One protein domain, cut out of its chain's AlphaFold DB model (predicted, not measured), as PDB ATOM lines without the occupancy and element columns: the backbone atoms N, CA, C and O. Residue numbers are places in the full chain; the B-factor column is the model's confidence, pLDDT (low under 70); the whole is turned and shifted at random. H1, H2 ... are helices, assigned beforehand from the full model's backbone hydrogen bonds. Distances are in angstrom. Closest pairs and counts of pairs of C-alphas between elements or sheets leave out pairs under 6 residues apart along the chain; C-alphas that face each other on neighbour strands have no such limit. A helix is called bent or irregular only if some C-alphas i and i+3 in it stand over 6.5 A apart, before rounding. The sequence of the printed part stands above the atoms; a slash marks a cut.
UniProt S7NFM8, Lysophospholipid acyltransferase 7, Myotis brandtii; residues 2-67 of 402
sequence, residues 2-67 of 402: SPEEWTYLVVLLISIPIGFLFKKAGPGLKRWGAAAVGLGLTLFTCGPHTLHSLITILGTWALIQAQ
ATOM      1  N   SER A   2      42.547  11.974  74.311       69.88
ATOM      2  CA  SER A   2      42.996  10.585  74.176       69.88
ATOM      3  C   SER A   2      42.050   9.805  73.240       69.88
ATOM      4  O   SER A   2      40.892  10.202  73.061       69.88
ATOM      5  N   PRO A   3      42.488   8.685  72.633       72.19
ATOM      6  CA  PRO A   3      41.585   7.815  71.869       72.19
ATOM      7  C   PRO A   3      40.486   7.188  72.749       72.19
ATOM      8  O   PRO A   3      39.401   6.856  72.267       72.19
ATOM      9  N   GLU A   4      40.731   7.069  74.055       68.62
ATOM     10  CA  GLU A   4      39.767   6.569  75.037       68.62
ATOM     11  C   GLU A   4      38.571   7.521  75.194       68.62
ATOM     12  O   GLU A   4      37.426   7.074  75.180       68.62
ATOM     13  N   GLU A   5      38.806   8.834  75.289       69.94
ATOM     14  CA  GLU A   5      37.749   9.856  75.406       69.94
ATOM     15  C   GLU A   5      36.774   9.802  74.226       69.94
ATOM     16  O   GLU A   5      35.556   9.805  74.423       69.94
ATOM     17  N   TRP A   6      37.311   9.675  73.009       73.88
ATOM     18  CA  TRP A   6      36.523   9.459  71.794       73.88
ATOM     19  C   TRP A   6      35.727   8.158  71.843       73.88
ATOM     20  O   TRP A   6      34.547   8.150  71.495       73.88
ATOM     21  N   THR A   7      36.336   7.076  72.331       75.38
ATOM     22  CA  THR A   7      35.673   5.774  72.475       75.38
ATOM     23  C   THR A   7      34.477   5.871  73.429       75.38
ATOM     24  O   THR A   7      33.375   5.455  73.070       75.38
ATOM     25  N   TYR A   8      34.637   6.500  74.599       70.38
ATOM     26  CA  TYR A   8      33.531   6.730  75.541       70.38
ATOM     27  C   TYR A   8      32.415   7.605  74.953       70.38
ATOM     28  O   TYR A   8      31.239   7.311  75.164       70.38
ATOM     29  N   LEU A   9      32.760   8.666  74.217       74.62
ATOM     30  CA  LEU A   9      31.789   9.586  73.617       74.62
ATOM     31  C   LEU A   9      30.977   8.919  72.494       74.62
ATOM     32  O   LEU A   9      29.754   9.058  72.456       74.62
ATOM     33  N   VAL A  10      31.632   8.138  71.630       77.69
ATOM     34  CA  VAL A  10      30.980   7.353  70.567       77.69
ATOM     35  C   VAL A  10      30.058   6.285  71.161       77.69
ATOM     36  O   VAL A  10      28.913   6.158  70.730       77.69
ATOM     37  N   VAL A  11      30.501   5.568  72.199       77.81
ATOM     38  CA  VAL A  11      29.675   4.583  72.922       77.81
ATOM     39  C   VAL A  11      28.436   5.228  73.551       77.81
ATOM     40  O   VAL A  11      27.332   4.691  73.415       77.81
ATOM     41  N   LEU A  12      28.589   6.392  74.195       74.69
ATOM     42  CA  LEU A  12      27.472   7.136  74.784       74.69
ATOM     43  C   LEU A  12      26.434   7.500  73.709       74.69
ATOM     44  O   LEU A  12      25.254   7.184  73.868       74.69
ATOM     45  N   LEU A  13      26.877   8.091  72.594       77.50
ATOM     46  CA  LEU A  13      26.015   8.493  71.477       77.50
ATOM     47  C   LEU A  13      25.301   7.310  70.814       77.50
ATOM     48  O   LEU A  13      24.109   7.412  70.537       77.50
ATOM     49  N   ILE A  14      25.987   6.185  70.597       79.06
ATOM     50  CA  ILE A  14      25.416   4.984  69.960       79.06
ATOM     51  C   ILE A  14      24.368   4.295  70.852       79.06
ATOM     52  O   ILE A  14      23.404   3.722  70.340       79.06
ATOM     53  N   SER A  15      24.492   4.382  72.179       77.19
ATOM     54  CA  SER A  15      23.533   3.747  73.098       77.19
ATOM     55  C   SER A  15      22.107   4.329  73.016       77.19
ATOM     56  O   SER A  15      21.132   3.600  73.210       77.19
ATOM     57  N   ILE A  16      21.971   5.609  72.649       74.81
ATOM     58  CA  ILE A  16      20.688   6.325  72.552       74.81
ATOM     59  C   ILE A  16      19.786   5.754  71.431       74.81
ATOM     60  O   ILE A  16      18.694   5.272  71.749       74.81
ATOM     61  N   PRO A  17      20.183   5.737  70.136       77.00
ATOM     62  CA  PRO A  17      19.354   5.175  69.068       77.00
ATOM     63  C   PRO A  17      19.126   3.668  69.235       77.00
ATOM     64  O   PRO A  17      18.048   3.182  68.889       77.00
ATOM     65  N   ILE A  18      20.076   2.933  69.829       77.50
ATOM     66  CA  ILE A  18      19.905   1.513  70.167       77.50
ATOM     67  C   ILE A  18      18.711   1.305  71.113       77.50
ATOM     68  O   ILE A  18      17.902   0.406  70.879       77.50
ATOM     69  N   GLY A  19      18.530   2.158  72.127       73.06
ATOM     70  CA  GLY A  19      17.363   2.104  73.019       73.06
ATOM     71  C   GLY A  19      16.029   2.288  72.281       73.06
ATOM     72  O   GLY A  19      15.079   1.528  72.497       73.06
ATOM     73  N   PHE A  20      15.960   3.239  71.345       75.38
ATOM     74  CA  PHE A  20      14.772   3.446  70.504       75.38
ATOM     75  C   PHE A  20      14.523   2.291  69.524       75.38
ATOM     76  O   PHE A  20      13.367   1.910  69.312       75.38
ATOM     77  N   LEU A  21      15.580   1.693  68.969       77.00
ATOM     78  CA  LEU A  21      15.487   0.528  68.091       77.00
ATOM     79  C   LEU A  21      14.944  -0.687  68.860       77.00
ATOM     80  O   LEU A  21      13.977  -1.320  68.426       77.00
ATOM     81  N   PHE A  22      15.469  -0.947  70.062       74.44
ATOM     82  CA  PHE A  22      14.950  -1.997  70.935       74.44
ATOM     83  C   PHE A  22      13.513  -1.745  71.387       74.44
ATOM     84  O   PHE A  22      12.788  -2.720  71.544       74.44
ATOM     85  N   LYS A  23      13.031  -0.500  71.521       70.12
ATOM     86  CA  LYS A  23      11.615  -0.236  71.852       70.12
ATOM     87  C   LYS A  23      10.658  -0.920  70.861       70.12
ATOM     88  O   LYS A  23       9.707  -1.576  71.298       70.12
ATOM     89  N   LYS A  24      10.963  -0.847  69.556       72.06
ATOM     90  CA  LYS A  24      10.181  -1.452  68.455       72.06
ATOM     91  C   LYS A  24      10.391  -2.967  68.276       72.06
ATOM     92  O   LYS A  24       9.599  -3.602  67.591       72.06
ATOM     93  N   ALA A  25      11.422  -3.561  68.880       74.31
ATOM     94  CA  ALA A  25      11.772  -4.969  68.679       74.31
ATOM     95  C   ALA A  25      10.804  -5.973  69.354       74.31
ATOM     96  O   ALA A  25      10.192  -5.687  70.388       74.31
ATOM     97  N   GLY A  26      10.714  -7.189  68.804       79.19
ATOM     98  CA  GLY A  26       9.991  -8.314  69.418       79.19
ATOM     99  C   GLY A  26      10.685  -8.871  70.678       79.19
ATOM    100  O   GLY A  26      11.874  -8.620  70.886       79.19
ATOM    101  N   PRO A  27       9.987  -9.646  71.532       73.62
ATOM    102  CA  PRO A  27      10.499 -10.069  72.842       73.62
ATOM    103  C   PRO A  27      11.749 -10.966  72.776       73.62
ATOM    104  O   PRO A  27      12.608 -10.864  73.650       73.62
ATOM    105  N   GLY A  28      11.891 -11.802  71.740       74.38
ATOM    106  CA  GLY A  28      13.106 -12.596  71.517       74.38
ATOM    107  C   GLY A  28      14.322 -11.720  71.198       74.38
ATOM    108  O   GLY A  28      15.351 -11.822  71.865       74.38
ATOM    109  N   LEU A  29      14.168 -10.792  70.245       79.56
ATOM    110  CA  LEU A  29      15.212  -9.838  69.857       79.56
ATOM    111  C   LEU A  29      15.568  -8.875  71.002       79.56
ATOM    112  O   LEU A  29      16.742  -8.581  71.195       79.56
ATOM    113  N   LYS A  30      14.596  -8.453  71.821       78.69
ATOM    114  CA  LYS A  30      14.843  -7.665  73.045       78.69
ATOM    115  C   LYS A  30      15.761  -8.382  74.038       78.69
ATOM    116  O   LYS A  30      16.598  -7.728  74.644       78.69
ATOM    117  N   ARG A  31      15.627  -9.703  74.206       79.19
ATOM    118  CA  ARG A  31      16.461 -10.490  75.134       79.19
ATOM    119  C   ARG A  31      17.846 -10.772  74.549       79.19
ATOM    120  O   ARG A  31      18.849 -10.341  75.108       79.19
ATOM    121  N   TRP A  32      17.896 -11.461  73.410       79.69
ATOM    122  CA  TRP A  32      19.158 -11.914  72.817       79.69
ATOM    123  C   TRP A  32      19.951 -10.781  72.166       79.69
ATOM    124  O   TRP A  32      21.170 -10.742  72.293       79.69
ATOM    125  N   GLY A  33      19.274  -9.817  71.538       80.38
ATOM    126  CA  GLY A  33      19.916  -8.643  70.954       80.38
ATOM    127  C   GLY A  33      20.534  -7.730  72.012       80.38
ATOM    128  O   GLY A  33      21.670  -7.306  71.837       80.38
ATOM    129  N   ALA A  34      19.848  -7.466  73.132       76.81
ATOM    130  CA  ALA A  34      20.428  -6.655  74.208       76.81
ATOM    131  C   ALA A  34      21.636  -7.351  74.860       76.81
ATOM    132  O   ALA A  34      22.641  -6.696  75.135       76.81
ATOM    133  N   ALA A  35      21.580  -8.677  75.037       78.12
ATOM    134  CA  ALA A  35      22.719  -9.464  75.507       78.12
ATOM    135  C   ALA A  35      23.903  -9.425  74.520       78.12
ATOM    136  O   ALA A  35      25.034  -9.187  74.938       78.12
ATOM    137  N   ALA A  36      23.652  -9.591  73.218       80.12
ATOM    138  CA  ALA A  36      24.682  -9.541  72.178       80.12
ATOM    139  C   ALA A  36      25.309  -8.143  72.034       80.12
ATOM    140  O   ALA A  36      26.529  -8.030  71.942       80.12
ATOM    141  N   VAL A  37      24.501  -7.077  72.075       80.81
ATOM    142  CA  VAL A  37      24.981  -5.684  72.054       80.81
ATOM    143  C   VAL A  37      25.786  -5.365  73.313       80.81
ATOM    144  O   VAL A  37      26.861  -4.784  73.203       80.81
ATOM    145  N   GLY A  38      25.325  -5.781  74.496       78.88
ATOM    146  CA  GLY A  38      26.069  -5.597  75.745       78.88
ATOM    147  C   GLY A  38      27.409  -6.339  75.750       78.88
ATOM    148  O   GLY A  38      28.433  -5.760  76.113       78.88
ATOM    149  N   LEU A  39      27.428  -7.594  75.290       76.50
ATOM    150  CA  LEU A  39      28.648  -8.398  75.176       76.50
ATOM    151  C   LEU A  39      29.620  -7.807  74.147       76.50
ATOM    152  O   LEU A  39      30.795  -7.626  74.460       76.50
ATOM    153  N   GLY A  40      29.134  -7.461  72.952       77.38
ATOM    154  CA  GLY A  40      29.932  -6.854  71.885       77.38
ATOM    155  C   GLY A  40      30.519  -5.501  72.286       77.38
ATOM    156  O   GLY A  40      31.704  -5.262  72.066       77.38
ATOM    157  N   LEU A  41      29.734  -4.655  72.961       74.94
ATOM    158  CA  LEU A  41      30.215  -3.396  73.526       74.94
ATOM    159  C   LEU A  41      31.311  -3.631  74.574       74.94
ATOM    160  O   LEU A  41      32.348  -2.980  74.528       74.94
ATOM    161  N   THR A  42      31.111  -4.590  75.480       72.88
ATOM    162  CA  THR A  42      32.083  -4.900  76.541       72.88
ATOM    163  C   THR A  42      33.389  -5.461  75.964       72.88
ATOM    164  O   THR A  42      34.473  -5.089  76.414       72.88
ATOM    165  N   LEU A  43      33.309  -6.306  74.927       74.62
ATOM    166  CA  LEU A  43      34.464  -6.798  74.162       74.62
ATOM    167  C   LEU A  43      35.205  -5.659  73.450       74.62
ATOM    168  O   LEU A  43      36.434  -5.624  73.483       74.62
ATOM    169  N   PHE A  44      34.476  -4.711  72.860       71.94
ATOM    170  CA  PHE A  44      35.048  -3.547  72.183       71.94
ATOM    171  C   PHE A  44      35.758  -2.585  73.151       71.94
ATOM    172  O   PHE A  44      36.848  -2.113  72.843       71.94
ATOM    173  N   THR A  45      35.195  -2.322  74.337       68.19
ATOM    174  CA  THR A  45      35.777  -1.368  75.301       68.19
ATOM    175  C   THR A  45      36.846  -1.962  76.216       68.19
ATOM    176  O   THR A  45      37.688  -1.220  76.713       68.19
ATOM    177  N   CYS A  46      36.812  -3.271  76.496       65.06
ATOM    178  CA  CYS A  46      37.707  -3.912  77.474       65.06
ATOM    179  C   CYS A  46      38.604  -5.016  76.882       65.06
ATOM    180  O   CYS A  46      39.421  -5.594  77.607       65.06
ATOM    181  N   GLY A  47      38.475  -5.325  75.588       68.88
ATOM    182  CA  GLY A  47      39.345  -6.260  74.874       68.88
ATOM    183  C   GLY A  47      39.414  -7.657  75.520       68.88
ATOM    184  O   GLY A  47      38.413  -8.146  76.055       68.88
ATOM    185  N   PRO A  48      40.584  -8.327  75.522       61.56
ATOM    186  CA  PRO A  48      40.718  -9.679  76.072       61.56
ATOM    187  C   PRO A  48      40.543  -9.745  77.600       61.56
ATOM    188  O   PRO A  48      40.257 -10.814  78.138       61.56
ATOM    189  N   HIS A  49      40.642  -8.620  78.322       58.53
ATOM    190  CA  HIS A  49      40.429  -8.601  79.775       58.53
ATOM    191  C   HIS A  49      38.976  -8.913  80.171       58.53
ATOM    192  O   HIS A  49      38.734  -9.338  81.302       58.53
ATOM    193  N   THR A  50      38.022  -8.816  79.235       61.56
ATOM    194  CA  THR A  50      36.633  -9.280  79.414       61.56
ATOM    195  C   THR A  50      36.508 -10.733  79.863       61.56
ATOM    196  O   THR A  50      35.564 -11.047  80.591       61.56
ATOM    197  N   LEU A  51      37.459 -11.607  79.511       63.16
ATOM    198  CA  LEU A  51      37.462 -13.015  79.921       63.16
ATOM    199  C   LEU A  51      37.387 -13.175  81.448       63.16
ATOM    200  O   LEU A  51      36.670 -14.043  81.932       63.16
ATOM    201  N   HIS A  52      38.019 -12.283  82.217       62.44
ATOM    202  CA  HIS A  52      37.947 -12.279  83.684       62.44
ATOM    203  C   HIS A  52      36.536 -11.964  84.220       62.44
ATOM    204  O   HIS A  52      36.141 -12.458  85.276       62.44
ATOM    205  N   SER A  53      35.755 -11.157  83.497       66.06
ATOM    206  CA  SER A  53      34.353 -10.876  83.829       66.06
ATOM    207  C   SER A  53      33.439 -12.029  83.394       66.06
ATOM    208  O   SER A  53      32.566 -12.465  84.142       66.06
ATOM    209  N   LEU A  54      33.701 -12.620  82.224       67.31
ATOM    210  CA  LEU A  54      32.957 -13.782  81.738       67.31
ATOM    211  C   LEU A  54      33.141 -15.005  82.657       67.31
ATOM    212  O   LEU A  54      32.166 -15.678  82.984       67.31
ATOM    213  N   ILE A  55      34.365 -15.254  83.134       68.81
ATOM    214  CA  ILE A  55      34.686 -16.348  84.065       68.81
ATOM    215  C   ILE A  55      33.975 -16.168  85.415       68.81
ATOM    216  O   ILE A  55      33.456 -17.146  85.952       68.81
ATOM    217  N   THR A  56      33.877 -14.949  85.964       68.69
ATOM    218  CA  THR A  56      33.129 -14.743  87.220       68.69
ATOM    219  C   THR A  56      31.626 -14.902  87.047       68.69
ATOM    220  O   THR A  56      30.989 -15.482  87.928       68.69
ATOM    221  N   ILE A  57      31.060 -14.457  85.922       69.94
ATOM    222  CA  ILE A  57      29.638 -14.644  85.596       69.94
ATOM    223  C   ILE A  57      29.314 -16.139  85.456       69.94
ATOM    224  O   ILE A  57      28.400 -16.628  86.121       69.94
ATOM    225  N   LEU A  58      30.096 -16.883  84.666       73.56
ATOM    226  CA  LEU A  58      29.914 -18.326  84.468       73.56
ATOM    227  C   LEU A  58      30.150 -19.127  85.757       73.56
ATOM    228  O   LEU A  58      29.370 -20.026  86.066       73.56
ATOM    229  N   GLY A  59      31.170 -18.772  86.546       69.69
ATOM    230  CA  GLY A  59      31.419 -19.376  87.856       69.69
ATOM    231  C   GLY A  59      30.265 -19.137  88.832       69.69
ATOM    232  O   GLY A  59      29.776 -20.075  89.453       69.69
ATOM    233  N   THR A  60      29.752 -17.906  88.911       67.38
ATOM    234  CA  THR A  60      28.606 -17.579  89.778       67.38
ATOM    235  C   THR A  60      27.347 -18.339  89.351       67.38
ATOM    236  O   THR A  60      26.641 -18.872  90.204       67.38
ATOM    237  N   TRP A  61      27.093 -18.461  88.043       74.62
ATOM    238  CA  TRP A  61      26.003 -19.283  87.510       74.62
ATOM    239  C   TRP A  61      26.151 -20.763  87.899       74.62
ATOM    240  O   TRP A  61      25.211 -21.347  88.438       74.62
ATOM    241  N   ALA A  62      27.336 -21.354  87.718       71.25
ATOM    242  CA  ALA A  62      27.593 -22.749  88.078       71.25
ATOM    243  C   ALA A  62      27.387 -23.019  89.582       71.25
ATOM    244  O   ALA A  62      26.814 -24.041  89.955       71.25
ATOM    245  N   LEU A  63      27.786 -22.085  90.452       68.94
ATOM    246  CA  LEU A  63      27.599 -22.203  91.904       68.94
ATOM    247  C   LEU A  63      26.126 -22.082  92.333       68.94
ATOM    248  O   LEU A  63      25.701 -22.795  93.244       68.94
ATOM    249  N   ILE A  64      25.334 -21.238  91.661       69.56
ATOM    250  CA  ILE A  64      23.876 -21.149  91.873       69.56
ATOM    251  C   ILE A  64      23.196 -22.475  91.507       69.56
ATOM    252  O   ILE A  64      22.354 -22.953  92.266       69.56
ATOM    253  N   GLN A  65      23.602 -23.097  90.395       63.81
ATOM    254  CA  GLN A  65      23.093 -24.407  89.972       63.81
ATOM    255  C   GLN A  65      23.537 -25.549  90.907       63.81
ATOM    256  O   GLN A  65      22.808 -26.526  91.054       63.81
ATOM    257  N   ALA A  66      24.705 -25.437  91.549       64.81
ATOM    258  CA  ALA A  66      25.254 -26.478  92.419       64.81
ATOM    259  C   ALA A  66      24.625 -26.524  93.826       64.81
ATOM    260  O   ALA A  66      24.420 -27.615  94.358       64.81
ATOM    261  N   GLN A  67      24.333 -25.375  94.455       53.72
ATOM    262  CA  GLN A  67      23.734 -25.324  95.801       53.72
ATOM    263  C   GLN A  67      22.728 -24.167  95.977       53.72
ATOM    264  O   GLN A  67      23.080 -23.115  96.524       53.72
TER     265      GLN A  67
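This is residues 2 to 67 of the 402 residues of the protein "Lysophospholipid acyltransferase 7" of Myotis brandtii (UniProt S7NFM8). The long helix H2 is sharply bent into two arms, and H1 runs side by side with its first arm, H2a, as a helical hairpin, while the second arm, H2b, folds back from the other end of H2a as a V, away from H1. Together they make a flat, loose zigzag of three helical rods, in which residues 55 to 67 stick out. The 66 printed residues have two named helices, H1 then H2, and no named strand; the class is all helix. The radius of gyration of the C-alphas is 15.0 A, and the spans are 42 by 36 by 13 A.

H2, residues 27 to 66, was assigned as one helix by its hydrogen bonds but is bent: C-alphas 45 and 48 are 9.7 A apart. Its arms H2a, residues 27 to 45, and H2b, residues 48 to 66, are close but not clearly touching, at a steep tilt of 45 degrees, opposite ways; their closest C-alphas, of Leu 43 and Thr 50, are 6.2 A apart. H1, residues 3 to 24, touches H2a at a shallow tilt of 3 degrees, opposite ways, a hairpin; their closest C-alphas, of Phe 22 and Lys 30, are 6.0 A apart. H1 and H2b are apart. O i to N i+4 pairs are within hydrogen-bond range in 15 of 18 cases in H1, 14 of 15 in H2a and 13 of 15 in H2b.

H2a measures 26.8 A from C-alpha 27 at (10.499, -10.069, 72.842) to C-alpha 45. H2b measures 28.1 A and ends at C-alpha 66 at (25.254, -26.478, 92.419). H1 measures 32.9 A from C-alpha 3 at (41.585, 7.815, 71.869), with a kink of 26 degrees near residue 17; it is neither bent nor irregular, but only just: C-alphas 14 and 17 are 6.1 A apart.

The C-alphas of Ser 2 and Gln 67, the two farthest apart, are 46.1 A apart. The printed part has no cut, and the link from H1 to H2 is tight. The mean pLDDT of the printed part is 72.4; 23 residues are under 70, among them residues 45 to 57 and 63 to 67.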